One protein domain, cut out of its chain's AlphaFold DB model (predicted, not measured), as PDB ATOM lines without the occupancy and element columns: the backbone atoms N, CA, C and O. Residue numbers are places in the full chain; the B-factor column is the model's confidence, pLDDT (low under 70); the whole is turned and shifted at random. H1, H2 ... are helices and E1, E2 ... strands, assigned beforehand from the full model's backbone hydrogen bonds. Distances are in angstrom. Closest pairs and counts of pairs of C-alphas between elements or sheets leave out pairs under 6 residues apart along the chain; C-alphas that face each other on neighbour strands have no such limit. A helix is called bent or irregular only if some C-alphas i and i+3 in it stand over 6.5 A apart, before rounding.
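Overview. This is residues 161 to 370 of the 1194 residues of the protein "Probable acetate kinase" of Aureoumbra lagunensis (UniProt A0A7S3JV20). A twisted sheet of six strands curls round the helix H1 on one face and has the long helix H6 and the short H7 on its other face. H6 begins beyond the sheet, where H4 and H5 pack on its first part; H2 and H3 make one far end of the longest axis, and the helical hairpin H8 and H9 grazes the sheet. The printed part has 210 residues, with nine named helices and six named strands in the order H1 E1 E2 E3 H2 H3 H4 H5 H6 E4 H7 H8 H9 E5 E6. The sheet, E3 E2 E1 E4 E6 E5, is mixed, and so is the class, helices and strands. The whole is compact, with a radius of gyration of the C-alphas of 17.7 A and spans of 57 by 39 by 33 A.

Arrangement. H1, residues 161 to 174, and E1, residues 182 to 187, come closest at the C-alphas of Tyr 163 and Leu 185, 7.0 A apart. E1, E2 of residues 193 to 198 and E3 of residues 201 to 205 form a meander, each strand the antiparallel neighbour of the one before; N 185 and O 195 at 2.9 A and N 203 and O 196 at 2.8 A are within hydrogen-bond range. H2, residues 227 to 234, touches H3, residues 240 to 249, at a steep tilt of 53 degrees; their closest C-alphas, Val 229 and Val 243, are 6.8 A apart. H4, residues 252 to 257, and H5, residues 263 to 271, touch H6, residues 275 to 298, with closest C-alphas Ser 257 and Ala 277 at 4.8 A, and Ala 270 and Val 278 at 4.9 A; H6 touches H4 with its residues 276 to 284 alone, and H5 with its residues 276 to 281 alone. H6 is over E2 and E1 at a height over the sheet of 9.8 A, on the opposite face from H1: three layers, helices on both faces of a sheet. E4, residues 305 to 309, is parallel to E1, with N 307 and O 184 at 2.8 A, and to E6, residues 362 to 366, with N 308 and O 364 at 2.8 A. H7, residues 310 to 315, is on the same face as H6. H8, residues 317 to 324, touches residues 285 to 289 of H6 alone, the C-alphas of Val 285 and Val 323 being closest at 5.8 A. H9, residues 336 to 344, forms a hairpin with H8; their closest C-alphas, Ala 317 and Phe 340, are 5.7 A apart. E5, residues 351 to 353, forms a hairpin with E6, N 365 and O 352 at 2.8 A. Every O i to N i+4 pair is within hydrogen-bond range in H2, H3, H4, H5, H6 and H8, but 9 of 10 in H1, 1 of 2 in H7 and 2 of 5 in H9, which has 3 of 6 O i to N i+3 pairs within range.

Along the chain. H1 begins at C-alpha 161, (-1.394, -2.412, -32.824), and is 19.9 A long from first to last C-alpha. H6, 34.8 A, begins at (-23.873, -30.750, -31.472). E1 is 16.7 A and E2 17.2 A. H9, 15.0 A, is irregular: C-alphas 340 and 343 are 7.1 A apart. E6 ends at C-alpha 366, (3.159, -15.254, -29.227).

Size, cuts and confidence. The two C-alphas farthest apart, Gly 177 and Val 235, are 57.5 A apart. The printed part has no cut. The long links are E3 to H2, 21 residues, and H8 to H9, 11 residues. The pLDDT is under 70 at residues 173 to 180 and 343 to 349.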
ATOM      1  N   THR A 161      -2.253  -2.555 -34.006       89.56
ATOM      2  CA  THR A 161      -1.394  -2.412 -32.824       89.56
ATOM      3  C   THR A 161      -0.907  -3.764 -32.288       89.56
ATOM      4  O   THR A 161       0.269  -3.898 -31.959       89.56
ATOM      5  N   SER A 162      -1.780  -4.779 -32.252       90.06
ATOM      6  CA  SER A 162      -1.402  -6.149 -31.878       90.06
ATOM      7  C   SER A 162      -0.454  -6.763 -32.911       90.06
ATOM      8  O   SER A 162       0.577  -7.316 -32.536       90.06
ATOM      9  N   TYR A 163      -0.748  -6.614 -34.207       93.12
ATOM     10  CA  TYR A 163       0.110  -7.141 -35.268       93.12
ATOM     11  C   TYR A 163       1.488  -6.498 -35.298       93.12
ATOM     12  O   TYR A 163       2.469  -7.227 -35.382       93.12
ATOM     13  N   GLY A 164       1.580  -5.172 -35.172       88.56
ATOM     14  CA  GLY A 164       2.861  -4.473 -35.099       88.56
ATOM     15  C   GLY A 164       3.710  -4.963 -33.926       88.56
ATOM     16  O   GLY A 164       4.893  -5.230 -34.097       88.56
ATOM     17  N   PHE A 165       3.093  -5.177 -32.759       87.69
ATOM     18  CA  PHE A 165       3.777  -5.704 -31.577       87.69
ATOM     19  C   PHE A 165       4.256  -7.149 -31.750       87.69
ATOM     20  O   PHE A 165       5.386  -7.484 -31.399       87.69
ATOM     21  N   VAL A 166       3.410  -8.019 -32.304       88.75
ATOM     22  CA  VAL A 166       3.772  -9.419 -32.556       88.75
ATOM     23  C   VAL A 166       4.845  -9.519 -33.634       88.75
ATOM     24  O   VAL A 166       5.800 -10.266 -33.455       88.75
ATOM     25  N   LEU A 167       4.726  -8.751 -34.718       89.00
ATOM     26  CA  LEU A 167       5.717  -8.691 -35.790       89.00
ATOM     27  C   LEU A 167       7.094  -8.310 -35.239       89.00
ATOM     28  O   LEU A 167       8.068  -9.002 -35.506       89.00
ATOM     29  N   ASP A 168       7.143  -7.266 -34.420       83.38
ATOM     30  CA  ASP A 168       8.352  -6.764 -33.771       83.38
ATOM     31  C   ASP A 168       8.971  -7.778 -32.782       83.38
ATOM     32  O   ASP A 168      10.191  -7.891 -32.659       83.38
ATOM     33  N   LYS A 169       8.155  -8.593 -32.100       83.69
ATOM     34  CA  LYS A 169       8.649  -9.727 -31.293       83.69
ATOM     35  C   LYS A 169       9.219 -10.858 -32.158       83.69
ATOM     36  O   LYS A 169      10.270 -11.410 -31.836       83.69
ATOM     37  N   VAL A 170       8.534 -11.209 -33.248       82.94
ATOM     38  CA  VAL A 170       8.931 -12.288 -34.169       82.94
ATOM     39  C   VAL A 170      10.255 -11.976 -34.851       82.94
ATOM     40  O   VAL A 170      11.137 -12.832 -34.885       82.94
ATOM     41  N   THR A 171      10.407 -10.766 -35.389       77.38
ATOM     42  CA  THR A 171      11.615 -10.359 -36.120       77.38
ATOM     43  C   THR A 171      12.848 -10.380 -35.226       77.38
ATOM     44  O   THR A 171      13.895 -10.856 -35.660       77.38
ATOM     45  N   ARG A 172      12.720  -9.958 -33.960       72.69
ATOM     46  CA  ARG A 172      13.815 -10.020 -32.981       72.69
ATOM     47  C   ARG A 172      14.192 -11.441 -32.573       72.69
ATOM     48  O   ARG A 172      15.365 -11.711 -32.372       72.69
ATOM     49  N   HIS A 173      13.212 -12.327 -32.396       67.06
ATOM     50  CA  HIS A 173      13.455 -13.631 -31.771       67.06
ATOM     51  C   HIS A 173      13.724 -14.763 -32.768       67.06
ATOM     52  O   HIS A 173      14.466 -15.691 -32.462       67.06
ATOM     53  N   ALA A 174      13.090 -14.730 -33.942       62.69
ATOM     54  CA  ALA A 174      13.092 -15.858 -34.874       62.69
ATOM     55  C   ALA A 174      13.841 -15.588 -36.190       62.69
ATOM     56  O   ALA A 174      14.101 -16.552 -36.913       62.69
ATOM     57  N   PHE A 175      14.177 -14.324 -36.495       64.88
ATOM     58  CA  PHE A 175      14.668 -13.895 -37.814       64.88
ATOM     59  C   PHE A 175      15.758 -12.800 -37.754       64.88
ATOM     60  O   PHE A 175      15.770 -11.925 -38.619       64.88
ATOM     61  N   GLU A 176      16.643 -12.822 -36.743       47.91
ATOM     62  CA  GLU A 176      17.699 -11.815 -36.497       47.91
ATOM     63  C   GLU A 176      18.288 -11.205 -37.793       47.91
ATOM     64  O   GLU A 176      19.062 -11.834 -38.514       47.91
ATOM     65  N   GLY A 177      17.913  -9.955 -38.097       50.06
ATOM     66  CA  GLY A 177      18.485  -9.176 -39.201       50.06
ATOM     67  C   GLY A 177      17.909  -9.417 -40.605       50.06
ATOM     68  O   GLY A 177      18.476  -8.908 -41.574       50.06
ATOM     69  N   HIS A 178      16.804 -10.150 -40.773       42.16
ATOM     70  CA  HIS A 178      16.182 -10.357 -42.089       42.16
ATOM     71  C   HIS A 178      14.994  -9.413 -42.337       42.16
ATOM     72  O   HIS A 178      13.881  -9.632 -41.868       42.16
ATOM     73  N   ASN A 179      15.213  -8.382 -43.164       46.06
ATOM     74  CA  ASN A 179      14.163  -7.494 -43.693       46.06
ATOM     75  C   ASN A 179      13.297  -8.149 -44.793       46.06
ATOM     76  O   ASN A 179      12.476  -7.475 -45.416       46.06
ATOM     77  N   SER A 180      13.478  -9.448 -45.052       55.50
ATOM     78  CA  SER A 180      12.854 -10.193 -46.149       55.50
ATOM     79  C   SER A 180      11.908 -11.306 -45.678       55.50
ATOM     80  O   SER A 180      11.932 -12.392 -46.248       55.50
ATOM     81  N   SER A 181      11.121 -11.081 -44.618       79.38
ATOM     82  CA  SER A 181      10.263 -12.128 -44.044       79.38
ATOM     83  C   SER A 181       8.858 -12.181 -44.646       79.38
ATOM     84  O   SER A 181       8.278 -11.145 -44.975       79.38
ATOM     85  N   SER A 182       8.292 -13.386 -44.778       91.88
ATOM     86  CA  SER A 182       6.919 -13.619 -45.264       91.88
ATOM     87  C   SER A 182       6.104 -14.399 -44.230       91.88
ATOM     88  O   SER A 182       6.330 -15.586 -44.000       91.88
ATOM     89  N   LEU A 183       5.154 -13.720 -43.585       94.75
ATOM     90  CA  LEU A 183       4.507 -14.170 -42.350       94.75
ATOM     91  C   LEU A 183       2.980 -14.095 -42.452       94.75
ATOM     92  O   LEU A 183       2.430 -13.184 -43.074       94.75
ATOM     93  N   ILE A 184       2.284 -15.002 -41.766       97.31
ATOM     94  CA  ILE A 184       0.833 -14.934 -41.555       97.31
ATOM     95  C   ILE A 184       0.569 -14.787 -40.060       97.31
ATOM     96  O   ILE A 184       0.913 -15.669 -39.277       97.31
ATOM     97  N   LEU A 185      -0.065 -13.688 -39.652       96.56
ATOM     98  CA  LEU A 185      -0.375 -13.408 -38.253       96.56
ATOM     99  C   LEU A 185      -1.868 -13.622 -38.002       96.56
ATOM    100  O   LEU A 185      -2.717 -13.064 -38.697       96.56
ATOM    101  N   THR A 186      -2.198 -14.397 -36.973       96.75
ATOM    102  CA  THR A 186      -3.573 -14.750 -36.604       96.75
ATOM    103  C   THR A 186      -3.875 -14.254 -35.194       96.75
ATOM    104  O   THR A 186      -3.360 -14.770 -34.205       96.75
ATOM    105  N   HIS A 187      -4.700 -13.210 -35.093       96.25
ATOM    106  CA  HIS A 187      -5.194 -12.706 -33.817       96.25
ATOM    107  C   HIS A 187      -6.576 -13.310 -33.586       96.25
ATOM    108  O   HIS A 187      -7.562 -12.835 -34.148       96.25
ATOM    109  N   LEU A 188      -6.649 -14.380 -32.796       95.62
ATOM    110  CA  LEU A 188      -7.892 -15.100 -32.528       95.62
ATOM    111  C   LEU A 188      -8.362 -14.790 -31.106       95.62
ATOM    112  O   LEU A 188      -7.720 -15.167 -30.128       95.62
ATOM    113  N   GLY A 189      -9.492 -14.103 -30.986       91.56
ATOM    114  CA  GLY A 189     -10.068 -13.637 -29.727       91.56
ATOM    115  C   GLY A 189     -11.572 -13.390 -29.846       91.56
ATOM    116  O   GLY A 189     -12.230 -13.888 -30.760       91.56
ATOM    117  N   SER A 190     -12.136 -12.592 -28.933       86.81
ATOM    118  CA  SER A 190     -13.555 -12.199 -29.010       86.81
ATOM    119  C   SER A 190     -13.862 -11.409 -30.287       86.81
ATOM    120  O   SER A 190     -14.916 -11.608 -30.889       86.81
ATOM    121  N   GLY A 191     -12.925 -10.560 -30.720       91.38
ATOM    122  CA  GLY A 191     -12.742 -10.158 -32.111       91.38
ATOM    123  C   GLY A 191     -11.593 -10.965 -32.710       91.38
ATOM    124  O   GLY A 191     -10.566 -11.134 -32.057       91.38
ATOM    125  N   SER A 192     -11.769 -11.477 -33.925       96.25
ATOM    126  CA  SER A 192     -10.762 -12.310 -34.585       96.25
ATOM    127  C   SER A 192     -10.421 -11.756 -35.963       96.25
ATOM    128  O   SER A 192     -11.317 -11.414 -36.728       96.25
ATOM    129  N   SER A 193      -9.134 -11.682 -36.288       97.88
ATOM    130  CA  SER A 193      -8.661 -11.312 -37.623       97.88
ATOM    131  C   SER A 193      -7.351 -12.006 -37.977       97.88
ATOM    132  O   SER A 193      -6.628 -12.507 -37.110       97.88
ATOM    133  N   MET A 194      -7.004 -11.991 -39.261       98.25
ATOM    134  CA  MET A 194      -5.686 -12.405 -39.747       98.25
ATOM    135  C   MET A 194      -5.100 -11.333 -40.664       98.25
ATOM    136  O   MET A 194      -5.848 -10.577 -41.280       98.25
ATOM    137  N   CYS A 195      -3.778 -11.293 -40.792       97.44
ATOM    138  CA  CYS A 195      -3.104 -10.528 -41.837       97.44
ATOM    139  C   CYS A 195      -1.918 -11.305 -42.410       97.44
ATOM    140  O   CYS A 195      -1.378 -12.208 -41.761       97.44
ATOM    141  N   CYS A 196      -1.520 -10.959 -43.632       96.31
ATOM    142  CA  CYS A 196      -0.285 -11.446 -44.232       96.31
ATOM    143  C   CYS A 196       0.700 -10.295 -44.412       96.31
ATOM    144  O   CYS A 196       0.341  -9.190 -44.825       96.31
ATOM    145  N   VAL A 197       1.952 -10.561 -44.065       94.12
ATOM    146  CA  VAL A 197       3.022  -9.572 -44.007       94.12
ATOM    147  C   VAL A 197       4.165 -10.045 -44.883       94.12
ATOM    148  O   VAL A 197       4.543 -11.214 -44.833       94.12
ATOM    149  N   ARG A 198       4.727  -9.130 -45.671       91.44
ATOM    150  CA  ARG A 198       5.955  -9.356 -46.428       91.44
ATOM    151  C   ARG A 198       6.890  -8.176 -46.241       91.44
ATOM    152  O   ARG A 198       6.479  -7.033 -46.432       91.44
ATOM    153  N   ASN A 199       8.136  -8.450 -45.875       86.31
ATOM    154  CA  ASN A 199       9.179  -7.444 -45.660       86.31
ATOM    155  C   ASN A 199       8.724  -6.353 -44.672       86.31
ATOM    156  O   ASN A 199       8.848  -5.156 -44.931       86.31
ATOM    157  N   GLY A 200       8.083  -6.777 -43.578       85.88
ATOM    158  CA  GLY A 200       7.548  -5.889 -42.543       85.88
ATOM    159  C   GLY A 200       6.287  -5.094 -42.919       85.88
ATOM    160  O   GLY A 200       5.778  -4.358 -42.079       85.88
ATOM    161  N   LYS A 201       5.750  -5.237 -44.140       90.75
ATOM    162  CA  LYS A 201       4.545  -4.527 -44.605       90.75
ATOM    163  C   LYS A 201       3.335  -5.448 -44.699       90.75
ATOM    164  O   LYS A 201       3.449  -6.578 -45.169       90.75
ATOM    165  N   CYS A 202       2.169  -4.953 -44.292       94.69
ATOM    166  CA  CYS A 202       0.902  -5.668 -44.409       94.69
ATOM    167  C   CYS A 202       0.441  -5.680 -45.876       94.69
ATOM    168  O   CYS A 202       0.253  -4.625 -46.475       94.69
ATOM    169  N   LEU A 203       0.257  -6.865 -46.462       96.06
ATOM    170  CA  LEU A 203      -0.211  -7.025 -47.846       96.06
ATOM    171  C   LEU A 203      -1.727  -7.211 -47.949       96.06
ATOM    172  O   LEU A 203      -2.324  -6.912 -48.989       96.06
ATOM    173  N   ASP A 204      -2.342  -7.766 -46.908       97.75
ATOM    174  CA  ASP A 204      -3.786  -7.947 -46.791       97.75
ATOM    175  C   ASP A 204      -4.164  -8.277 -45.338       97.75
ATOM    176  O   ASP A 204      -3.349  -8.768 -44.555       97.75
ATOM    177  N   THR A 205      -5.424  -8.032 -44.990       98.19
ATOM    178  CA  THR A 205      -6.009  -8.295 -43.670       98.19
ATOM    179  C   THR A 205      -7.475  -8.697 -43.802       98.19
ATOM    180  O   THR A 205      -8.140  -8.362 -44.787       98.19
ATOM    181  N   THR A 206      -7.986  -9.489 -42.862       98.06
ATOM    182  CA  THR A 206      -9.330 -10.073 -42.996       98.06
ATOM    183  C   THR A 206     -10.417  -9.050 -42.727       98.06
ATOM    184  O   THR A 206     -11.470  -9.112 -43.346       98.06
ATOM    185  N   MET A 207     -10.180  -8.128 -41.792       96.75
ATOM    186  CA  MET A 207     -11.159  -7.093 -41.478       96.75
ATOM    187  C   MET A 207     -11.155  -5.983 -42.524       96.75
ATOM    188  O   MET A 207     -10.136  -5.668 -43.135       96.75
ATOM    189  N   GLY A 208     -12.325  -5.383 -42.683       94.31
ATOM    190  CA  GLY A 208     -12.689  -4.567 -43.821       94.31
ATOM    191  C   GLY A 208     -12.651  -3.070 -43.570       94.31
ATOM    192  O   GLY A 208     -11.730  -2.516 -42.968       94.31
ATOM    193  N   LEU A 209     -13.721  -2.422 -44.037       91.69
ATOM    194  CA  LEU A 209     -14.098  -1.056 -43.676       91.69
ATOM    195  C   LEU A 209     -14.385  -0.960 -42.173       91.69
ATOM    196  O   LEU A 209     -14.098   0.045 -41.535       91.69
ATOM    197  N   THR A 210     -14.950  -2.031 -41.615       88.88
ATOM    198  CA  THR A 210     -15.310  -2.159 -40.205       88.88
ATOM    199  C   THR A 210     -14.778  -3.485 -39.647       88.88
ATOM    200  O   THR A 210     -14.445  -4.390 -40.422       88.88
ATOM    201  N   PRO A 211     -14.734  -3.658 -38.312       90.25
ATOM    202  CA  PRO A 211     -14.330  -4.921 -37.690       90.25
ATOM    203  C   PRO A 211     -15.312  -6.090 -37.905       90.25
ATOM    204  O   PRO A 211     -15.199  -7.099 -37.213       90.25
ATOM    205  N   LEU A 212     -16.325  -5.941 -38.768       93.00
ATOM    206  CA  LEU A 212     -17.340  -6.962 -39.034       93.00
ATOM    207  C   LEU A 212     -16.892  -7.987 -40.087       93.00
ATOM    208  O   LEU A 212     -17.248  -9.154 -39.961       93.00
ATOM    209  N   GLU A 213     -16.139  -7.560 -41.105       96.12
ATOM    210  CA  GLU A 213     -15.668  -8.424 -42.199       96.12
ATOM    211  C   GLU A 213     -14.610  -9.430 -41.714       96.12
ATOM    212  O   GLU A 213     -13.856  -9.170 -40.769       96.12
ATOM    213  N   GLY A 214     -14.543 -10.581 -42.378       97.31
ATOM    214  CA  GLY A 214     -13.523 -11.594 -42.184       97.31
ATOM    215  C   GLY A 214     -14.012 -12.803 -41.397       97.31
ATOM    216  O   GLY A 214     -14.904 -13.551 -41.813       97.31
ATOM    217  N   LEU A 215     -13.358 -13.040 -40.262       98.06
ATOM    218  CA  LEU A 215     -13.541 -14.254 -39.476       98.06
ATOM    219  C   LEU A 215     -14.868 -14.274 -38.712       98.06
ATOM    220  O   LEU A 215     -15.425 -13.236 -38.363       98.06
ATOM    221  N   VAL A 216     -15.319 -15.481 -38.374       97.31
ATOM    222  CA  VAL A 216     -16.343 -15.676 -37.342       97.31
ATOM    223  C   VAL A 216     -15.767 -15.198 -36.011       97.31
ATOM    224  O   VAL A 216     -14.619 -15.500 -35.687       97.31
ATOM    225  N   MET A 217     -16.544 -14.446 -35.235       96.88
ATOM    226  CA  MET A 217     -16.101 -13.899 -33.947       96.88
ATOM    227  C   MET A 217     -17.101 -14.251 -32.844       96.88
ATOM    228  O   MET A 217     -18.077 -14.953 -33.095       96.88
ATOM    229  N   GLY A 218     -16.892 -13.752 -31.621       95.12
ATOM    230  CA  GLY A 218     -17.780 -14.049 -30.490       95.12
ATOM    231  C   GLY A 218     -19.245 -13.703 -30.776       95.12
ATOM    232  O   GLY A 218     -20.118 -14.559 -30.674       95.12
ATOM    233  N   THR A 219     -19.498 -12.458 -31.191       95.94
ATOM    234  CA  THR A 219     -20.850 -11.951 -31.498       95.94
ATOM    235  C   THR A 219     -21.001 -11.377 -32.907       95.94
ATOM    236  O   THR A 219     -22.098 -10.966 -33.291       95.94
ATOM    237  N   ARG A 220     -19.903 -11.304 -33.671       96.25
ATOM    238  CA  ARG A 220     -19.893 -10.766 -35.037       96.25
ATOM    239  C   ARG A 220     -19.956 -11.889 -36.060       96.25
ATOM    240  O   ARG A 220     -19.320 -12.928 -35.880       96.25
ATOM    241  N   SER A 221     -20.709 -11.655 -37.127       97.06
ATOM    242  CA  SER A 221     -20.962 -12.648 -38.178       97.06
ATOM    243  C   SER A 221     -19.731 -13.021 -39.017       97.06
ATOM    244  O   SER A 221     -19.631 -14.178 -39.423       97.06
ATOM    245  N   GLY A 222     -18.794 -12.095 -39.248       96.81
ATOM    246  CA  GLY A 222     -17.751 -12.282 -40.262       96.81
ATOM    247  C   GLY A 222     -18.318 -12.095 -41.671       96.81
ATOM    248  O   GLY A 222     -19.372 -11.481 -41.845       96.81
ATOM    249  N   ASP A 223     -17.663 -12.650 -42.697       97.38
ATOM    250  CA  ASP A 223     -18.224 -12.553 -44.055       97.38
ATOM    251  C   ASP A 223     -19.539 -13.318 -44.168       97.38
ATOM    252  O   ASP A 223     -19.625 -14.513 -43.845       97.38
ATOM    253  N   ILE A 224     -20.514 -12.625 -44.736       96.25
ATOM    254  CA  ILE A 224     -21.811 -13.129 -45.158       96.25
ATOM    255  C   ILE A 224     -22.106 -12.593 -46.560       96.25
ATOM    256  O   ILE A 224     -21.468 -11.645 -47.018       96.25
ATOM    257  N   ASP A 225     -23.093 -13.170 -47.239       96.56
ATOM    258  CA  ASP A 225     -23.584 -12.616 -48.501       96.56
ATOM    259  C   ASP A 225     -24.184 -11.209 -48.266       96.56
ATOM    260  O   ASP A 225     -25.139 -11.085 -47.487       96.56
ATOM    261  N   PRO A 226     -23.693 -10.144 -48.939       93.88
ATOM    262  CA  PRO A 226     -24.285  -8.808 -48.855       93.88
ATOM    263  C   PRO A 226     -25.790  -8.774 -49.182       93.88
ATOM    264  O   PRO A 226     -26.522  -7.923 -48.668       93.88
ATOM    265  N   GLY A 227     -26.290  -9.721 -49.984       94.50
ATOM    266  CA  GLY A 227     -27.711  -9.897 -50.285       94.50
ATOM    267  C   GLY A 227     -28.583 -10.158 -49.051       94.50
ATOM    268  O   GLY A 227     -29.755  -9.760 -49.039       94.50
ATOM    269  N   ILE A 228     -28.017 -10.731 -47.979       94.38
ATOM    270  CA  ILE A 228     -28.711 -10.976 -46.704       94.38
ATOM    271  C   ILE A 228     -29.164  -9.658 -46.072       94.38
ATOM    272  O   ILE A 228     -30.289  -9.578 -45.580       94.38
ATOM    273  N   VAL A 229     -28.359  -8.595 -46.151       92.88
ATOM    274  CA  VAL A 229     -28.725  -7.271 -45.615       92.88
ATOM    275  C   VAL A 229     -30.013  -6.765 -46.275       92.88
ATOM    276  O   VAL A 229     -30.956  -6.344 -45.598       92.88
ATOM    277  N   GLY A 230     -30.098  -6.887 -47.603       90.62
ATOM    278  CA  GLY A 230     -31.295  -6.534 -48.365       90.62
ATOM    279  C   GLY A 230     -32.489  -7.444 -48.064       90.62
ATOM    280  O   GLY A 230     -33.621  -6.964 -47.986       90.62
ATOM    281  N   TYR A 231     -32.256  -8.743 -47.861       94.38
ATOM    282  CA  TYR A 231     -33.292  -9.705 -47.483       94.38
ATOM    283  C   TYR A 231     -33.903  -9.383 -46.111       94.38
ATOM    284  O   TYR A 231     -35.124  -9.262 -46.002       94.38
ATOM    285  N   LEU A 232     -33.075  -9.164 -45.083       94.19
ATOM    286  CA  LEU A 232     -33.519  -8.822 -43.725       94.19
ATOM    287  C   LEU A 232     -34.355  -7.536 -43.713       94.19
ATOM    288  O   LEU A 232     -35.370  -7.453 -43.020       94.19
ATOM    289  N   SER A 233     -33.969  -6.551 -44.523       91.62
ATOM    290  CA  SER A 233     -34.722  -5.305 -44.631       91.62
ATOM    291  C   SER A 233     -36.048  -5.482 -45.376       91.62
ATOM    292  O   SER A 233     -37.099  -5.063 -44.891       91.62
ATOM    293  N   ARG A 234     -36.052  -6.152 -46.536       95.25
ATOM    294  CA  ARG A 234     -37.270  -6.293 -47.351       95.25
ATOM    295  C   ARG A 234     -38.285  -7.264 -46.752       95.25
ATOM    296  O   ARG A 234     -39.480  -6.961 -46.785       95.25
ATOM    297  N   VAL A 235     -37.819  -8.402 -46.238       95.44
ATOM    298  CA  VAL A 235     -38.660  -9.523 -45.787       95.44
ATOM    299  C   VAL A 235     -38.969  -9.415 -44.300       95.44
ATOM    300  O   VAL A 235     -40.138  -9.394 -43.929       95.44
ATOM    301  N   LEU A 236     -37.945  -9.267 -43.453       93.06
ATOM    302  CA  LEU A 236     -38.124  -9.183 -41.995       93.06
ATOM    303  C   LEU A 236     -38.371  -7.755 -41.490       93.06
ATOM    304  O   LEU A 236     -38.464  -7.544 -40.281       93.06
ATOM    305  N   LYS A 237     -38.470  -6.778 -42.404       94.81
ATOM    306  CA  LYS A 237     -38.734  -5.358 -42.112       94.81
ATOM    307  C   LYS A 237     -37.772  -4.766 -41.078       94.81
ATOM    308  O   LYS A 237     -38.137  -3.854 -40.338       94.81
ATOM    309  N   LYS A 238     -36.537  -5.276 -41.027       94.06
ATOM    310  CA  LYS A 238     -35.496  -4.760 -40.137       94.06
ATOM    311  C   LYS A 238     -34.934  -3.450 -40.689       94.06
ATOM    312  O   LYS A 238     -34.675  -3.322 -41.889       94.06
ATOM    313  N   THR A 239     -34.736  -2.471 -39.813       94.19
ATOM    314  CA  THR A 239     -34.059  -1.217 -40.170       94.19
ATOM    315  C   THR A 239     -32.550  -1.446 -40.330       94.19
ATOM    316  O   THR A 239     -32.025  -2.395 -39.742       94.19
ATOM    317  N   PRO A 240     -31.810  -0.584 -41.056       89.25
ATOM    318  CA  PRO A 240     -30.352  -0.701 -41.159       89.25
ATOM    319  C   PRO A 240     -29.648  -0.797 -39.798       89.25
ATOM    320  O   PRO A 240     -28.767  -1.629 -39.625       89.25
ATOM    321  N   ALA A 241     -30.100  -0.028 -38.802       86.50
ATOM    322  CA  ALA A 241     -29.562  -0.084 -37.441       86.50
ATOM    323  C   ALA A 241     -29.855  -1.419 -36.731       86.50
ATOM    324  O   ALA A 241     -29.014  -1.924 -35.993       86.50
ATOM    325  N   GLN A 242     -31.035  -2.010 -36.954       91.38
ATOM    326  CA  GLN A 242     -31.359  -3.334 -36.415       91.38
ATOM    327  C   GLN A 242     -30.540  -4.436 -37.089       91.38
ATOM    328  O   GLN A 242     -30.131  -5.377 -36.417       91.38
ATOM    329  N   VAL A 243     -30.296  -4.326 -38.398       93.25
ATOM    330  CA  VAL A 243     -29.432  -5.270 -39.121       93.25
ATOM    331  C   VAL A 243     -27.987  -5.147 -38.636       93.25
ATOM    332  O   VAL A 243     -27.381  -6.159 -38.303       93.25
ATOM    333  N   ASP A 244     -27.455  -3.929 -38.511       88.81
ATOM    334  CA  ASP A 244     -26.105  -3.691 -37.983       88.81
ATOM    335  C   ASP A 244     -25.931  -4.253 -36.561       88.81
ATOM    336  O   ASP A 244     -24.962  -4.962 -36.281       88.81
ATOM    337  N   ALA A 245     -26.910  -4.021 -35.678       89.25
ATOM    338  CA  ALA A 245     -26.913  -4.579 -34.328       89.25
ATOM    339  C   ALA A 245     -26.941  -6.116 -34.336       89.25
ATOM    340  O   ALA A 245     -26.154  -6.739 -33.622       89.25
ATOM    341  N   MET A 246     -27.786  -6.723 -35.175       94.12
ATOM    342  CA  MET A 246     -27.893  -8.177 -35.305       94.12
ATOM    343  C   MET A 246     -26.565  -8.798 -35.755       94.12
ATOM    344  O   MET A 246     -26.087  -9.760 -35.153       94.12
ATOM    345  N   LEU A 247     -25.925  -8.207 -36.767       94.31
ATOM    346  CA  LEU A 247     -24.663  -8.701 -37.318       94.31
ATOM    347  C   LEU A 247     -23.465  -8.500 -36.381       94.31
ATOM    348  O   LEU A 247     -22.516  -9.278 -36.466       94.31
ATOM    349  N   ASN A 248     -23.501  -7.495 -35.495       90.00
ATOM    350  CA  ASN A 248     -22.410  -7.190 -34.562       90.00
ATOM    351  C   ASN A 248     -22.560  -7.810 -33.160       90.00
ATOM    352  O   ASN A 248     -21.549  -8.045 -32.490       90.00
ATOM    353  N   LYS A 249     -23.791  -8.002 -32.670       90.94
ATOM    354  CA  LYS A 249     -24.063  -8.369 -31.265       90.94
ATOM    355  C   LYS A 249     -24.812  -9.686 -31.089       90.94
ATOM    356  O   LYS A 249     -24.723 -10.268 -30.015       90.94
ATOM    357  N   GLU A 250     -25.529 -10.142 -32.111       94.94
ATOM    358  CA  GLU A 250     -26.428 -11.303 -32.033       94.94
ATOM    359  C   GLU A 250     -26.003 -12.432 -32.988       94.94
ATOM    360  O   GLU A 250     -26.785 -13.337 -33.240       94.94
ATOM    361  N   SER A 251     -24.791 -12.372 -33.552       96.94
ATOM    362  CA  SER A 251     -24.285 -13.300 -34.576       96.94
ATOM    363  C   SER A 251     -23.066 -14.094 -34.078       96.94
ATOM    364  O   SER A 251     -22.793 -14.155 -32.881       96.94
ATOM    365  N   GLY A 252     -22.312 -14.710 -34.993       96.88
ATOM    366  CA  GLY A 252     -21.035 -15.354 -34.683       96.88
ATOM    367  C   GLY A 252     -21.191 -16.624 -33.851       96.88
ATOM    368  O   GLY A 252     -22.173 -17.353 -33.985       96.88
ATOM    369  N   LEU A 253     -20.215 -16.881 -32.984       97.19
ATOM    370  CA  LEU A 253     -20.193 -18.037 -32.087       97.19
ATOM    371  C   LEU A 253     -21.422 -18.100 -31.172       97.19
ATOM    372  O   LEU A 253     -21.949 -19.189 -30.942       97.19
ATOM    373  N   LEU A 254     -21.914 -16.948 -30.712       97.38
ATOM    374  CA  LEU A 254     -23.127 -16.861 -29.900       97.38
ATOM    375  C   LEU A 254     -24.344 -17.423 -30.641       97.38
ATOM    376  O   LEU A 254     -25.067 -18.248 -30.092       97.38
ATOM    377  N   ALA A 255     -24.551 -17.002 -31.888       96.69
ATOM    378  CA  ALA A 255     -25.688 -17.452 -32.686       96.69
ATOM    379  C   ALA A 255     -25.564 -18.909 -33.133       96.69
ATOM    380  O   ALA A 255     -26.559 -19.622 -33.165       96.69
ATOM    381  N   LEU A 256     -24.349 -19.338 -33.489       96.75
ATOM    382  CA  LEU A 256     -24.098 -20.695 -33.971       96.75
ATOM    383  C   LEU A 256     -24.201 -21.737 -32.857       96.75
ATOM    384  O   LEU A 256     -24.658 -22.838 -33.121       96.75
ATOM    385  N   SER A 257     -23.758 -21.400 -31.642       95.62
ATOM    386  CA  SER A 257     -23.808 -22.324 -30.505       95.62
ATOM    387  C   SER A 257     -25.109 -22.238 -29.714       95.62
ATOM    388  O   SER A 257     -25.452 -23.185 -29.023       95.62
ATOM    389  N   GLY A 258     -25.786 -21.084 -29.711       92.81
ATOM    390  CA  GLY A 258     -26.909 -20.816 -28.806       92.81
ATOM    391  C   GLY A 258     -26.523 -20.751 -27.320       92.81
ATOM    392  O   GLY A 258     -27.401 -20.607 -26.470       92.81
ATOM    393  N   ILE A 259     -25.228 -20.846 -26.995       92.81
ATOM    394  CA  ILE A 259     -24.720 -20.986 -25.624       92.81
ATOM    395  C   ILE A 259     -23.998 -19.714 -25.189       92.81
ATOM    396  O   ILE A 259     -24.373 -19.093 -24.196       92.81
ATOM    397  N   SER A 260     -22.934 -19.337 -25.902       92.50
ATOM    398  CA  SER A 260     -22.025 -18.282 -25.455       92.50
ATOM    399  C   SER A 260     -21.252 -17.654 -26.607       92.50
ATOM    400  O   SER A 260     -21.052 -18.262 -27.652       92.50
ATOM    401  N   ALA A 261     -20.773 -16.430 -26.394       92.81
ATOM    402  CA  ALA A 261     -19.788 -15.789 -27.261       92.81
ATOM    403  C   ALA A 261     -18.338 -16.199 -26.912       92.81
ATOM    404  O   ALA A 261     -17.405 -15.812 -27.618       92.81
ATOM    405  N   ASP A 262     -18.133 -16.925 -25.807       92.62
ATOM    406  CA  ASP A 262     -16.822 -17.355 -25.321       92.62
ATOM    407  C   ASP A 262     -16.467 -18.755 -25.839       92.62
ATOM    408  O   ASP A 262     -17.123 -19.748 -25.515       92.62
ATOM    409  N   MET A 263     -15.373 -18.846 -26.601       93.06
ATOM    410  CA  MET A 263     -14.887 -20.114 -27.152       93.06
ATOM    411  C   MET A 263     -14.604 -21.158 -26.065       93.06
ATOM    412  O   MET A 263     -14.794 -22.343 -26.303       93.06
ATOM    413  N   ARG A 264     -14.212 -20.758 -24.849       91.12
ATOM    414  CA  ARG A 264     -13.925 -21.704 -23.755       91.12
ATOM    415  C   ARG A 264     -15.178 -22.443 -23.300       91.12
ATOM    416  O   ARG A 264     -15.129 -23.640 -23.023       91.12
ATOM    417  N   GLU A 265     -16.301 -21.733 -23.230       93.00
ATOM    418  CA  GLU A 265     -17.592 -22.310 -22.851       93.00
ATOM    419  C   GLU A 265     -18.124 -23.221 -23.963       93.00
ATOM    420  O   GLU A 265     -18.594 -24.323 -23.673       93.00
ATOM    421  N   ILE A 266     -17.953 -22.811 -25.225       94.00
ATOM    422  CA  ILE A 266     -18.276 -23.624 -26.408       94.00
ATOM    423  C   ILE A 266     -17.431 -24.897 -26.440       94.00
ATOM    424  O   ILE A 266     -17.971 -25.984 -26.607       94.00
ATOM    425  N   GLN A 267     -16.121 -24.801 -26.213       89.62
ATOM    426  CA  GLN A 267     -15.221 -25.952 -26.183       89.62
ATOM    427  C   GLN A 267     -15.638 -26.947 -25.091       89.62
ATOM    428  O   GLN A 267     -15.695 -28.153 -25.329       89.62
ATOM    429  N   ALA A 268     -15.989 -26.445 -23.902       91.62
ATOM    430  CA  ALA A 268     -16.474 -27.274 -22.805       91.62
ATOM    431  C   ALA A 268     -17.821 -27.946 -23.127       91.62
ATOM    432  O   ALA A 268     -18.037 -29.084 -22.720       91.62
ATOM    433  N   ALA A 269     -18.723 -27.267 -23.842       92.56
ATOM    434  CA  ALA A 269     -19.987 -27.844 -24.302       92.56
ATOM    435  C   ALA A 269     -19.778 -28.897 -25.400       92.56
ATOM    436  O   ALA A 269     -20.314 -29.998 -25.296       92.56
ATOM    437  N   ALA A 270     -18.909 -28.622 -26.373       91.56
ATOM    438  CA  ALA A 270     -18.543 -29.566 -27.423       91.56
ATOM    439  C   ALA A 270     -17.922 -30.853 -26.847       91.56
ATOM    440  O   ALA A 270     -18.236 -31.950 -27.299       91.56
ATOM    441  N   LEU A 271     -17.093 -30.744 -25.799       89.00
ATOM    442  CA  LEU A 271     -16.546 -31.904 -25.077       89.00
ATOM    443  C   LEU A 271     -17.617 -32.719 -24.334       89.00
ATOM    444  O   LEU A 271     -17.422 -33.909 -24.104       89.00
ATOM    445  N   ARG A 272     -18.744 -32.098 -23.966       93.44
ATOM    446  CA  ARG A 272     -19.913 -32.784 -23.394       93.44
ATOM    447  C   ARG A 272     -20.843 -33.378 -24.461       93.44
ATOM    448  O   ARG A 272     -21.855 -33.963 -24.090       93.44
ATOM    449  N   GLY A 273     -20.499 -33.259 -25.746       90.31
ATOM    450  CA  GLY A 273     -21.276 -33.802 -26.861       90.31
ATOM    451  C   GLY A 273     -22.408 -32.900 -27.351       90.31
ATOM    452  O   GLY A 273     -23.362 -33.410 -27.922       90.31
ATOM    453  N   ASP A 274     -22.336 -31.587 -27.111       96.62
ATOM    454  CA  ASP A 274     -23.297 -30.630 -27.668       96.62
ATOM    455  C   ASP A 274     -23.037 -30.399 -29.171       96.62
ATOM    456  O   ASP A 274     -21.963 -29.924 -29.560       96.62
ATOM    457  N   ASP A 275     -24.007 -30.773 -30.010       95.81
ATOM    458  CA  ASP A 275     -23.873 -30.750 -31.472       95.81
ATOM    459  C   ASP A 275     -23.717 -29.325 -32.031       95.81
ATOM    460  O   ASP A 275     -22.894 -29.107 -32.928       95.81
ATOM    461  N   ASP A 276     -24.433 -28.344 -31.473       96.00
ATOM    462  CA  ASP A 276     -24.377 -26.943 -31.908       96.00
ATOM    463  C   ASP A 276     -23.036 -26.305 -31.524       96.00
ATOM    464  O   ASP A 276     -22.426 -25.577 -32.313       96.00
ATOM    465  N   ALA A 277     -22.490 -26.645 -30.355       94.44
ATOM    466  CA  ALA A 277     -21.149 -26.233 -29.954       94.44
ATOM    467  C   ALA A 277     -20.057 -26.826 -30.867       94.44
ATOM    468  O   ALA A 277     -19.118 -26.122 -31.260       94.44
ATOM    469  N   VAL A 278     -20.174 -28.107 -31.245       94.19
ATOM    470  CA  VAL A 278     -19.267 -28.746 -32.216       94.19
ATOM    471  C   VAL A 278     -19.382 -28.073 -33.584       94.19
ATOM    472  O   VAL A 278     -18.363 -27.809 -34.232       94.19
ATOM    473  N   PHE A 279     -20.604 -27.780 -34.027       96.75
ATOM    474  CA  PHE A 279     -20.864 -27.105 -35.291       96.75
ATOM    475  C   PHE A 279     -20.274 -25.690 -35.311       96.75
ATOM    476  O   PHE A 279     -19.516 -25.361 -36.227       96.75
ATOM    477  N   ALA A 280     -20.518 -24.888 -34.271       96.50
ATOM    478  CA  ALA A 280     -19.966 -23.544 -34.128       96.50
ATOM    479  C   ALA A 280     -18.431 -23.540 -34.219       96.50
ATOM    480  O   ALA A 280     -17.856 -22.722 -34.944       96.50
ATOM    481  N   ARG A 281     -17.763 -24.503 -33.561       95.25
ATOM    482  CA  ARG A 281     -16.303 -24.668 -33.645       95.25
ATOM    483  C   ARG A 281     -15.839 -24.967 -35.068       95.25
ATOM    484  O   ARG A 281     -14.902 -24.334 -35.552       95.25
ATOM    485  N   LYS A 282     -16.494 -25.910 -35.752       95.81
ATOM    486  CA  LYS A 282     -16.152 -26.279 -37.136       95.81
ATOM    487  C   LYS A 282     -16.296 -25.094 -38.086       95.81
ATOM    488  O   LYS A 282     -15.396 -24.857 -38.884       95.81
ATOM    489  N   VAL A 283     -17.377 -24.321 -37.969       97.69
ATOM    490  CA  VAL A 283     -17.602 -23.125 -38.797       97.69
ATOM    491  C   VAL A 283     -16.528 -22.060 -38.544       97.69
ATOM    492  O   VAL A 283     -16.034 -21.447 -39.493       97.69
ATOM    493  N   PHE A 284     -16.116 -21.868 -37.286       98.00
ATOM    494  CA  PHE A 284     -15.015 -20.967 -36.938       98.00
ATOM    495  C   PHE A 284     -13.687 -21.408 -37.573       98.00
ATOM    496  O   PHE A 284     -13.046 -20.615 -38.263       98.00
ATOM    497  N   VAL A 285     -13.297 -22.678 -37.396       97.88
ATOM    498  CA  VAL A 285     -12.058 -23.241 -37.960       97.88
ATOM    499  C   VAL A 285     -12.062 -23.162 -39.484       97.88
ATOM    500  O   VAL A 285     -11.076 -22.728 -40.078       97.88
ATOM    501  N   GLU A 286     -13.172 -23.523 -40.125       97.81
ATOM    502  CA  GLU A 286     -13.308 -23.486 -41.581       97.81
ATOM    503  C   GLU A 286     -13.066 -22.074 -42.128       97.81
ATOM    504  O   GLU A 286     -12.334 -21.883 -43.103       97.81
ATOM    505  N   ARG A 287     -13.610 -21.049 -41.459       98.12
ATOM    506  CA  ARG A 287     -13.391 -19.662 -41.875       98.12
ATOM    507  C   ARG A 287     -11.928 -19.234 -41.739       98.12
ATOM    508  O   ARG A 287     -11.420 -18.560 -42.634       98.12
ATOM    509  N   VAL A 288     -11.250 -19.641 -40.664       98.31
ATOM    510  CA  VAL A 288      -9.810 -19.384 -40.473       98.31
ATOM    511  C   VAL A 288      -8.989 -20.067 -41.571       98.31
ATOM    512  O   VAL A 288      -8.141 -19.428 -42.193       98.31
ATOM    513  N   ARG A 289      -9.277 -21.338 -41.878       98.06
ATOM    514  CA  ARG A 289      -8.577 -22.110 -42.919       98.06
ATOM    515  C   ARG A 289      -8.755 -21.515 -44.314       98.06
ATOM    516  O   ARG A 289      -7.793 -21.459 -45.078       98.06
ATOM    517  N   LYS A 290      -9.950 -21.006 -44.635       97.88
ATOM    518  CA  LYS A 290     -10.215 -20.309 -45.905       97.88
ATOM    519  C   LYS A 290      -9.271 -19.117 -46.107       97.88
ATOM    520  O   LYS A 290      -8.682 -18.977 -47.178       97.88
ATOM    521  N   TYR A 291      -9.103 -18.279 -45.084       98.31
ATOM    522  CA  TYR A 291      -8.186 -17.137 -45.152       98.31
ATOM    523  C   TYR A 291      -6.717 -17.549 -45.111       98.31
ATOM    524  O   TYR A 291      -5.908 -16.955 -45.820       98.31
ATOM    525  N   LEU A 292      -6.374 -18.595 -44.357       97.69
ATOM    526  CA  LEU A 292      -5.028 -19.162 -44.365       97.69
ATOM    527  C   LEU A 292      -4.617 -19.585 -45.783       97.69
ATOM    528  O   LEU A 292      -3.559 -19.180 -46.252       97.69
ATOM    529  N   GLY A 293      -5.482 -20.304 -46.506       96.75
ATOM    530  CA  GLY A 293      -5.243 -20.665 -47.907       96.75
ATOM    531  C   GLY A 293      -5.080 -19.446 -48.822       96.75
ATOM    532  O   GLY A 293      -4.134 -19.380 -49.606       96.75
ATOM    533  N   ALA A 294      -5.954 -18.443 -48.685       97.31
ATOM    534  CA  ALA A 294      -5.860 -17.205 -49.460       97.31
ATOM    535  C   ALA A 294      -4.526 -16.469 -49.226       97.31
ATOM    536  O   ALA A 294      -3.904 -15.982 -50.171       97.31
ATOM    537  N   TYR A 295      -4.050 -16.424 -47.981       97.88
ATOM    538  CA  TYR A 295      -2.797 -15.762 -47.628       97.88
ATOM    539  C   TYR A 295      -1.556 -16.566 -47.993       97.88
ATOM    540  O   TYR A 295      -0.572 -15.962 -48.413       97.88
ATOM    541  N   LEU A 296      -1.612 -17.898 -47.958       95.56
ATOM    542  CA  LEU A 296      -0.561 -18.740 -48.531       95.56
ATOM    543  C   LEU A 296      -0.375 -18.449 -50.028       95.56
ATOM    544  O   LEU A 296       0.756 -18.298 -50.482       95.56
ATOM    545  N   ILE A 297      -1.467 -18.278 -50.783       95.38
ATOM    546  CA  ILE A 297      -1.412 -17.891 -52.203       95.38
ATOM    547  C   ILE A 297      -0.887 -16.460 -52.370       95.38
ATOM    548  O   ILE A 297      -0.033 -16.216 -53.222       95.38
ATOM    549  N   LYS A 298      -1.352 -15.509 -51.548       94.00
ATOM    550  CA  LYS A 298      -0.879 -14.112 -51.582       94.00
ATOM    551  C   LYS A 298       0.632 -14.017 -51.331       94.00
ATOM    552  O   LYS A 298       1.305 -13.201 -51.957       94.00
ATOM    553  N   LEU A 299       1.158 -14.893 -50.475       93.94
ATOM    554  CA  LEU A 299       2.584 -15.066 -50.194       93.94
ATOM    555  C   LEU A 299       3.282 -16.054 -51.146       93.94
ATOM    556  O   LEU A 299       4.408 -16.453 -50.884       93.94
ATOM    557  N   ARG A 300       2.649 -16.468 -52.251       91.19
ATOM    558  CA  ARG A 300       3.239 -17.347 -53.283       91.19
ATOM    559  C   ARG A 300       3.775 -18.685 -52.742       91.19
ATOM    560  O   ARG A 300       4.696 -19.260 -53.308       91.19
ATOM    561  N   GLY A 301       3.203 -19.187 -51.648       86.12
ATOM    562  CA  GLY A 301       3.657 -20.400 -50.962       86.12
ATOM    563  C   GLY A 301       4.908 -20.220 -50.090       86.12
ATOM    564  O   GLY A 301       5.321 -21.171 -49.427       86.12
ATOM    565  N   GLU A 302       5.483 -19.018 -50.041       87.88
ATOM    566  CA  GLU A 302       6.675 -18.661 -49.266       87.88
ATOM    567  C   GLU A 302       6.268 -18.194 -47.860       87.88
ATOM    568  O   GLU A 302       6.484 -17.048 -47.490       87.88
ATOM    569  N   CYS A 303       5.596 -19.043 -47.080       93.12
ATOM    570  CA  CYS A 303       5.252 -18.710 -45.696       93.12
ATOM    571  C   CYS A 303       6.331 -19.235 -44.750       93.12
ATOM    572  O   CYS A 303       6.483 -20.445 -44.588       93.12
ATOM    573  N   GLU A 304       7.072 -18.334 -44.114       92.88
ATOM    574  CA  GLU A 304       8.137 -18.685 -43.172       92.88
ATOM    575  C   GLU A 304       7.590 -18.972 -41.777       92.88
ATOM    576  O   GLU A 304       8.093 -19.862 -41.090       92.88
ATOM    577  N   ALA A 305       6.547 -18.249 -41.355       94.00
ATOM    578  CA  ALA A 305       5.861 -18.536 -40.104       94.00
ATOM    579  C   ALA A 305       4.360 -18.219 -40.130       94.00
ATOM    580  O   ALA A 305       3.918 -17.186 -40.641       94.00
ATOM    581  N   LEU A 306       3.596 -19.101 -39.485       96.44
ATOM    582  CA  LEU A 306       2.211 -18.913 -39.078       96.44
ATOM    583  C   LEU A 306       2.181 -18.607 -37.578       96.44
ATOM    584  O   LEU A 306       2.598 -19.427 -36.763       96.44
ATOM    585  N   ILE A 307       1.681 -17.434 -37.203       96.12
ATOM    586  CA  ILE A 307       1.707 -16.954 -35.822       96.12
ATOM    587  C   ILE A 307       0.300 -16.940 -35.232       96.12
ATOM    588  O   ILE A 307      -0.608 -16.333 -35.796       96.12
ATOM    589  N   PHE A 308       0.131 -17.552 -34.062       96.12
ATOM    590  CA  PHE A 308      -1.073 -17.506 -33.241       96.12
ATOM    591  C   PHE A 308      -0.902 -16.547 -32.066       96.12
ATOM    592  O   PHE A 308       0.029 -16.657 -31.267       96.12
ATOM    593  N   THR A 309      -1.839 -15.613 -31.951       93.38
ATOM    594  CA  THR A 309      -1.935 -14.655 -30.852       93.38
ATOM    595  C   THR A 309      -3.401 -14.391 -30.489       93.38
ATOM    596  O   THR A 309      -4.320 -14.885 -31.152       93.38
ATOM    597  N   GLY A 310      -3.645 -13.615 -29.436       88.94
ATOM    598  CA  GLY A 310      -4.986 -13.321 -28.943       88.94
ATOM    599  C   GLY A 310      -5.527 -14.421 -28.029       88.94
ATOM    600  O   GLY A 310      -4.974 -15.513 -27.915       88.94
ATOM    601  N   GLY A 311      -6.632 -14.132 -27.337       87.44
ATOM    602  CA  GLY A 311      -7.129 -14.985 -26.252       87.44
ATOM    603  C   GLY A 311      -7.380 -16.449 -26.641       87.44
ATOM    604  O   GLY A 311      -7.047 -17.341 -25.862       87.44
ATOM    605  N   ILE A 312      -7.925 -16.705 -27.830       92.62
ATOM    606  CA  ILE A 312      -8.136 -18.057 -28.370       92.62
ATOM    607  C   ILE A 312      -6.816 -18.598 -28.927       92.62
ATOM    608  O   ILE A 312      -6.413 -19.698 -28.562       92.62
ATOM    609  N   GLY A 313      -6.108 -17.819 -29.752       92.25
ATOM    610  CA  GLY A 313      -4.883 -18.264 -30.427       92.25
ATOM    611  C   GLY A 313      -3.771 -18.669 -29.458       92.25
ATOM    612  O   GLY A 313      -3.073 -19.648 -29.694       92.25
ATOM    613  N   GLU A 314      -3.650 -17.984 -28.322       90.25
ATOM    614  CA  GLU A 314      -2.657 -18.279 -27.287       90.25
ATOM    615  C   GLU A 314      -3.039 -19.498 -26.435       90.25
ATOM    616  O   GLU A 314      -2.182 -20.309 -26.081       90.25
ATOM    617  N   ASN A 315      -4.326 -19.671 -26.117       87.75
ATOM    618  CA  ASN A 315      -4.750 -20.597 -25.062       87.75
ATOM    619  C   ASN A 315      -5.429 -21.878 -25.562       87.75
ATOM    620  O   ASN A 315      -5.412 -22.874 -24.840       87.75
ATOM    621  N   ASP A 316      -6.011 -21.881 -26.761       91.38
ATOM    622  CA  ASP A 316      -6.780 -23.016 -27.271       91.38
ATOM    623  C   ASP A 316      -5.939 -23.885 -28.217       91.38
ATOM    624  O   ASP A 316      -5.849 -23.658 -29.426       91.38
ATOM    625  N   ALA A 317      -5.300 -24.906 -27.640       92.12
ATOM    626  CA  ALA A 317      -4.479 -25.852 -28.389       92.12
ATOM    627  C   ALA A 317      -5.289 -26.660 -29.414       92.12
ATOM    628  O   ALA A 317      -4.757 -26.985 -30.477       92.12
ATOM    629  N   GLN A 318      -6.562 -26.953 -29.130       92.25
ATOM    630  CA  GLN A 318      -7.389 -27.732 -30.045       92.25
ATOM    631  C   GLN A 318      -7.742 -26.918 -31.287       92.25
ATOM    632  O   GLN A 318      -7.641 -27.439 -32.391       92.25
ATOM    633  N   ILE A 319      -8.089 -25.638 -31.133       94.94
ATOM    634  CA  ILE A 319      -8.337 -24.754 -32.281       94.94
ATOM    635  C   ILE A 319      -7.097 -24.654 -33.172       94.94
ATOM    636  O   ILE A 319      -7.221 -24.774 -34.389       94.94
ATOM    637  N   ARG A 320      -5.898 -24.487 -32.597       96.19
ATOM    638  CA  ARG A 320      -4.653 -24.472 -33.388       96.19
ATOM    639  C   ARG A 320      -4.435 -25.783 -34.145       96.19
ATOM    640  O   ARG A 320      -4.088 -25.748 -35.321       96.19
ATOM    641  N   ALA A 321      -4.681 -26.921 -33.495       95.94
ATOM    642  CA  ALA A 321      -4.584 -28.232 -34.133       95.94
ATOM    643  C   ALA A 321      -5.582 -28.377 -35.293       95.94
ATOM    644  O   ALA A 321      -5.186 -28.745 -36.395       95.94
ATOM    645  N   ASP A 322      -6.849 -28.013 -35.076       96.12
ATOM    646  CA  ASP A 322      -7.905 -28.082 -36.092       96.12
ATOM    647  C   ASP A 322      -7.600 -27.143 -37.289       96.12
ATOM    648  O   ASP A 322      -7.848 -27.487 -38.450       96.12
ATOM    649  N   VAL A 323      -7.009 -25.967 -37.038       97.56
ATOM    650  CA  VAL A 323      -6.577 -25.024 -38.088       97.56
ATOM    651  C   VAL A 323      -5.413 -25.582 -38.910       97.56
ATOM    652  O   VAL A 323      -5.447 -25.460 -40.134       97.56
ATOM    653  N   CYS A 324      -4.417 -26.210 -38.279       97.38
ATOM    654  CA  CYS A 324      -3.228 -26.728 -38.969       97.38
ATOM    655  C   CYS A 324      -3.416 -28.116 -39.609       97.38
ATOM    656  O   CYS A 324      -2.608 -28.505 -40.445       97.38
ATOM    657  N   ALA A 325      -4.460 -28.866 -39.247       95.19
ATOM    658  CA  ALA A 325      -4.639 -30.253 -39.683       95.19
ATOM    659  C   ALA A 325      -4.626 -30.423 -41.218       95.19
ATOM    660  O   ALA A 325      -5.360 -29.727 -41.928       95.19
ATOM    661  N   GLY A 326      -3.847 -31.374 -41.745       92.94
ATOM    662  CA  GLY A 326      -3.842 -31.692 -43.177       92.94
ATOM    663  C   GLY A 326      -3.152 -30.645 -44.062       92.94
ATOM    664  O   GLY A 326      -3.440 -30.583 -45.259       92.94
ATOM    665  N   LEU A 327      -2.324 -29.763 -43.487       94.88
ATOM    666  CA  LEU A 327      -1.583 -28.719 -44.209       94.88
ATOM    667  C   LEU A 327      -0.090 -29.043 -44.386       94.88
ATOM    668  O   LEU A 327       0.683 -28.185 -44.823       94.88
ATOM    669  N   GLU A 328       0.310 -30.290 -44.142       92.31
ATOM    670  CA  GLU A 328       1.698 -30.750 -44.217       92.31
ATOM    671  C   GLU A 328       2.248 -30.568 -45.643       92.31
ATOM    672  O   GLU A 328       3.366 -30.094 -45.837       92.31
ATOM    673  N   GLY A 329       1.416 -30.821 -46.664       87.50
ATOM    674  CA  GLY A 329       1.754 -30.593 -48.077       87.50
ATOM    675  C   GLY A 329       1.972 -29.121 -48.456       87.50
ATOM    676  O   GLY A 329       2.598 -28.832 -49.474       87.50
ATOM    677  N   PHE A 330       1.504 -28.182 -47.631       88.38
ATOM    678  CA  PHE A 330       1.772 -26.748 -47.779       88.38
ATOM    679  C   PHE A 330       2.975 -26.285 -46.942       88.38
ATOM    680  O   PHE A 330       3.359 -25.114 -47.004       88.38
ATOM    681  N   GLY A 331       3.616 -27.207 -46.218       90.12
ATOM    682  CA  GLY A 331       4.770 -26.947 -45.368       90.12
ATOM    683  C   GLY A 331       4.422 -26.547 -43.935       90.12
ATOM    684  O   GLY A 331       5.324 -26.095 -43.241       90.12
ATOM    685  N   ILE A 332       3.164 -26.697 -43.500       96.31
ATOM    686  CA  ILE A 332       2.728 -26.442 -42.120       96.31
ATOM    687  C   ILE A 332       2.524 -27.791 -41.432       96.31
ATOM    688  O   ILE A 332       1.522 -28.461 -41.669       96.31
ATOM    689  N   ASP A 333       3.469 -28.172 -40.580       94.94
ATOM    690  CA  ASP A 333       3.420 -29.408 -39.802       94.94
ATOM    691  C   ASP A 333       3.524 -29.089 -38.301       94.94
ATOM    692  O   ASP A 333       4.494 -28.488 -37.831       94.94
ATOM    693  N   LEU A 334       2.472 -29.428 -37.553       95.50
ATOM    694  CA  LEU A 334       2.298 -29.055 -36.151       95.50
ATOM    695  C   LEU A 334       2.696 -30.214 -35.235       95.50
ATOM    696  O   LEU A 334       2.128 -31.299 -35.330       95.50
ATOM    697  N   ASP A 335       3.578 -29.961 -34.268       94.94
ATOM    698  CA  ASP A 335       3.901 -30.935 -33.229       94.94
ATOM    699  C   ASP A 335       2.786 -30.956 -32.159       94.94
ATOM    700  O   ASP A 335       2.593 -29.973 -31.426       94.94
ATOM    701  N   PRO A 336       2.034 -32.067 -32.022       90.12
ATOM    702  CA  PRO A 336       0.934 -32.141 -31.069       90.12
ATOM    703  C   PRO A 336       1.418 -32.059 -29.615       90.12
ATOM    704  O   PRO A 336       0.757 -31.434 -28.786       90.12
ATOM    705  N   VAL A 337       2.578 -32.632 -29.283       89.00
ATOM    706  CA  VAL A 337       3.113 -32.617 -27.915       89.00
ATOM    707  C   VAL A 337       3.487 -31.192 -27.523       89.00
ATOM    708  O   VAL A 337       3.073 -30.710 -26.463       89.00
ATOM    709  N   LEU A 338       4.208 -30.480 -28.396       90.00
ATOM    710  CA  LEU A 338       4.571 -29.085 -28.150       90.00
ATOM    711  C   LEU A 338       3.326 -28.205 -28.035       90.00
ATOM    712  O   LEU A 338       3.222 -27.444 -27.072       90.00
ATOM    713  N   ASN A 339       2.351 -28.362 -28.934       92.88
ATOM    714  CA  ASN A 339       1.119 -27.576 -28.941       92.88
ATOM    715  C   ASN A 339       0.287 -27.719 -27.651       92.88
ATOM    716  O   ASN A 339      -0.194 -26.714 -27.117       92.88
ATOM    717  N   PHE A 340       0.131 -28.938 -27.120       88.19
ATOM    718  CA  PHE A 340      -0.640 -29.177 -25.890       88.19
ATOM    719  C   PHE A 340       0.149 -28.886 -24.598       88.19
ATOM    720  O   PHE A 340      -0.454 -28.685 -23.545       88.19
ATOM    721  N   SER A 341       1.481 -28.780 -24.662       82.06
ATOM    722  CA  SER A 341       2.337 -28.475 -23.498       82.06
ATOM    723  C   SER A 341       2.400 -26.986 -23.102       82.06
ATOM    724  O   SER A 341       2.962 -26.637 -22.065       82.06
ATOM    725  N   VAL A 342       1.795 -26.094 -23.896       72.62
ATOM    726  CA  VAL A 342       1.848 -24.623 -23.743       72.62
ATOM    727  C   VAL A 342       1.249 -24.123 -22.420       72.62
ATOM    728  O   VAL A 342       1.611 -23.053 -21.938       72.62
ATOM    729  N   ALA A 343       0.358 -24.892 -21.790       58.19
ATOM    730  CA  ALA A 343      -0.348 -24.473 -20.578       58.19
ATOM    731  C   ALA A 343       0.560 -24.233 -19.347       58.19
ATOM    732  O   ALA A 343       0.088 -23.632 -18.381       58.19
ATOM    733  N   ALA A 344       1.829 -24.665 -19.378       48.00
ATOM    734  CA  ALA A 344       2.740 -24.666 -18.228       48.00
ATOM    735  C   ALA A 344       3.690 -23.450 -18.111       48.00
ATOM    736  O   ALA A 344       4.193 -23.211 -17.018       48.00
ATOM    737  N   ASP A 345       3.900 -22.655 -19.169       51.97
ATOM    738  CA  ASP A 345       4.868 -21.539 -19.183       51.97
ATOM    739  C   ASP A 345       4.214 -20.257 -19.719       51.97
ATOM    740  O   ASP A 345       4.078 -20.075 -20.925       51.97
ATOM    741  N   LYS A 346       3.765 -19.355 -18.833       55.56
ATOM    742  CA  LYS A 346       3.083 -18.098 -19.217       55.56
ATOM    743  C   LYS A 346       3.821 -16.858 -18.709       55.56
ATOM    744  O   LYS A 346       3.294 -16.086 -17.908       55.56
ATOM    745  N   GLY A 347       5.060 -16.680 -19.162       59.34
ATOM    746  CA  GLY A 347       5.778 -15.408 -19.029       59.34
ATOM    747  C   GLY A 347       5.235 -14.335 -19.988       59.34
ATOM    748  O   GLY A 347       4.607 -14.657 -20.993       59.34
ATOM    749  N   LYS A 348       5.489 -13.049 -19.704       56.66
ATOM    750  CA  LYS A 348       5.078 -11.920 -20.573       56.66
ATOM    751  C   LYS A 348       5.827 -11.874 -21.923       56.66
ATOM    752  O   LYS A 348       5.299 -11.342 -22.898       56.66
ATOM    753  N   ASP A 349       6.992 -12.519 -21.998       60.56
ATOM    754  CA  ASP A 349       7.837 -12.631 -23.201       60.56
ATOM    755  C   ASP A 349       7.705 -13.989 -23.906       60.56
ATOM    756  O   ASP A 349       8.618 -14.456 -24.578       60.56
ATOM    757  N   PHE A 350       6.560 -14.653 -23.735       71.94
ATOM    758  CA  PHE A 350       6.332 -15.982 -24.285       71.94
ATOM    759  C   PHE A 350       6.284 -15.972 -25.822       71.94
ATOM    760  O   PHE A 350       5.354 -15.427 -26.426       71.94
ATOM    761  N   ILE A 351       7.283 -16.619 -26.424       85.31
ATOM    762  CA  ILE A 351       7.338 -17.020 -27.830       85.31
ATOM    763  C   ILE A 351       7.644 -18.513 -27.838       85.31
ATOM    764  O   ILE A 351       8.611 -18.951 -27.213       85.31
ATOM    765  N   ARG A 352       6.823 -19.307 -28.525       87.75
ATOM    766  CA  ARG A 352       7.045 -20.751 -28.622       87.75
ATOM    767  C   ARG A 352       6.780 -21.262 -30.021       87.75
ATOM    768  O   ARG A 352       5.688 -21.065 -30.543       87.75
ATOM    769  N   ASP A 353       7.767 -21.951 -30.577       92.12
ATOM    770  CA  ASP A 353       7.594 -22.752 -31.782       92.12
ATOM    771  C   ASP A 353       6.955 -24.096 -31.412       92.12
ATOM    772  O   ASP A 353       7.410 -24.795 -30.504       92.12
ATOM    773  N   ILE A 354       5.844 -24.402 -32.070       94.25
ATOM    774  CA  ILE A 354       5.054 -25.626 -31.914       94.25
ATOM    775  C   ILE A 354       5.012 -26.428 -33.220       94.25
ATOM    776  O   ILE A 354       4.197 -27.336 -33.347       94.25
ATOM    777  N   SER A 355       5.853 -26.090 -34.199       94.69
ATOM    778  CA  SER A 355       6.014 -26.880 -35.420       94.69
ATOM    779  C   SER A 355       6.956 -28.070 -35.230       94.69
ATOM    780  O   SER A 355       7.770 -28.101 -34.304       94.69
ATOM    781  N   THR A 356       6.835 -29.077 -36.096       92.62
ATOM    782  CA  THR A 356       7.801 -30.183 -36.134       92.62
ATOM    783  C   THR A 356       9.135 -29.706 -36.734       92.62
ATOM    784  O   THR A 356       9.153 -28.756 -37.521       92.62
ATOM    785  N   PRO A 357      10.267 -30.388 -36.470       86.88
ATOM    786  CA  PRO A 357      11.552 -30.054 -37.099       86.88
ATOM    787  C   PRO A 357      11.563 -30.149 -38.634       86.88
ATOM    788  O   PRO A 357      12.490 -29.647 -39.267       86.88
ATOM    789  N   PHE A 358      10.573 -30.822 -39.231       87.44
ATOM    790  CA  PHE A 358      10.440 -30.998 -40.679       87.44
ATOM    791  C   PHE A 358       9.489 -29.979 -41.320       87.44
ATOM    792  O   PHE A 358       9.395 -29.919 -42.548       87.44
ATOM    793  N   SER A 359       8.793 -29.175 -40.510       91.62
ATOM    794  CA  SER A 359       7.916 -28.119 -40.998       91.62
ATOM    795  C   SER A 359       8.729 -27.037 -41.705       91.62
ATOM    796  O   SER A 359       9.677 -26.484 -41.147       91.62
ATOM    797  N   ARG A 360       8.346 -26.696 -42.940       91.69
ATOM    798  CA  ARG A 360       8.957 -25.582 -43.684       91.69
ATOM    799  C   ARG A 360       8.520 -24.231 -43.115       91.69
ATOM    800  O   ARG A 360       9.290 -23.277 -43.126       91.69
ATOM    801  N   THR A 361       7.280 -24.157 -42.647       93.88
ATOM    802  CA  THR A 361       6.674 -22.986 -42.021       93.88
ATOM    803  C   THR A 361       6.695 -23.182 -40.511       93.88
ATOM    804  O   THR A 361       6.080 -24.118 -39.997       93.88
ATOM    805  N   LYS A 362       7.360 -22.287 -39.777       93.81
ATOM    806  CA  LYS A 362       7.303 -22.298 -38.312       93.81
ATOM    807  C   LYS A 362       5.882 -22.011 -37.844       93.81
ATOM    808  O   LYS A 362       5.195 -21.165 -38.416       93.81
ATOM    809  N   VAL A 363       5.439 -22.666 -36.778       95.62
ATOM    810  CA  VAL A 363       4.132 -22.386 -36.171       95.62
ATOM    811  C   VAL A 363       4.390 -21.814 -34.793       95.62
ATOM    812  O   VAL A 363       4.825 -22.528 -33.900       95.62
ATOM    813  N   LEU A 364       4.164 -20.513 -34.626       94.06
ATOM    814  CA  LEU A 364       4.557 -19.784 -33.422       94.06
ATOM    815  C   LEU A 364       3.338 -19.395 -32.589       94.06
ATOM    816  O   LEU A 364       2.321 -18.971 -33.130       94.06
ATOM    817  N   ILE A 365       3.462 -19.459 -31.267       92.19
ATOM    818  CA  ILE A 365       2.518 -18.848 -30.325       92.19
ATOM    819  C   ILE A 365       3.208 -17.667 -29.673       92.19
ATOM    820  O   ILE A 365       4.293 -17.826 -29.110       92.19
ATOM    821  N   ILE A 366       2.580 -16.494 -29.743       89.94
ATOM    822  CA  ILE A 366       3.159 -15.254 -29.227       89.94
ATOM    823  C   ILE A 366       2.125 -14.492 -28.421       89.94
ATOM    824  O   ILE A 366       1.027 -14.202 -28.902       89.94
ATOM    825  N   HIS A 367       2.508 -14.132 -27.198       86.81
ATOM    826  CA  HIS A 367       1.677 -13.299 -26.346       86.81
ATOM    827  C   HIS A 367       1.634 -11.853 -26.857       86.81
ATOM    828  O   HIS A 367       2.672 -11.180 -26.936       86.81
ATOM    829  N   SER A 368       0.430 -11.363 -27.164       83.44
ATOM    830  CA  SER A 368       0.199  -9.969 -27.554       83.44
ATOM    831  C   SER A 368      -0.346  -9.143 -26.391       83.44
ATOM    832  O   SER A 368      -1.328  -9.515 -25.753       83.44
ATOM    833  N   SER A 369       0.221  -7.951 -26.194       84.00
ATOM    834  CA  SER A 369      -0.256  -6.965 -25.224       84.00
ATOM    835  C   SER A 369      -0.491  -5.624 -25.918       84.00
ATOM    836  O   SER A 369       0.448  -4.883 -26.200       84.00
ATOM    837  N   GLU A 370      -1.756  -5.294 -26.199       83.06
ATOM    838  CA  GLU A 370      -2.109  -4.016 -26.841       83.06
ATOM    839  C   GLU A 370      -1.713  -2.814 -25.968       83.06
ATOM    840  O   GLU A 370      -1.226  -1.813 -26.482       83.06
TER     841      GLU A 370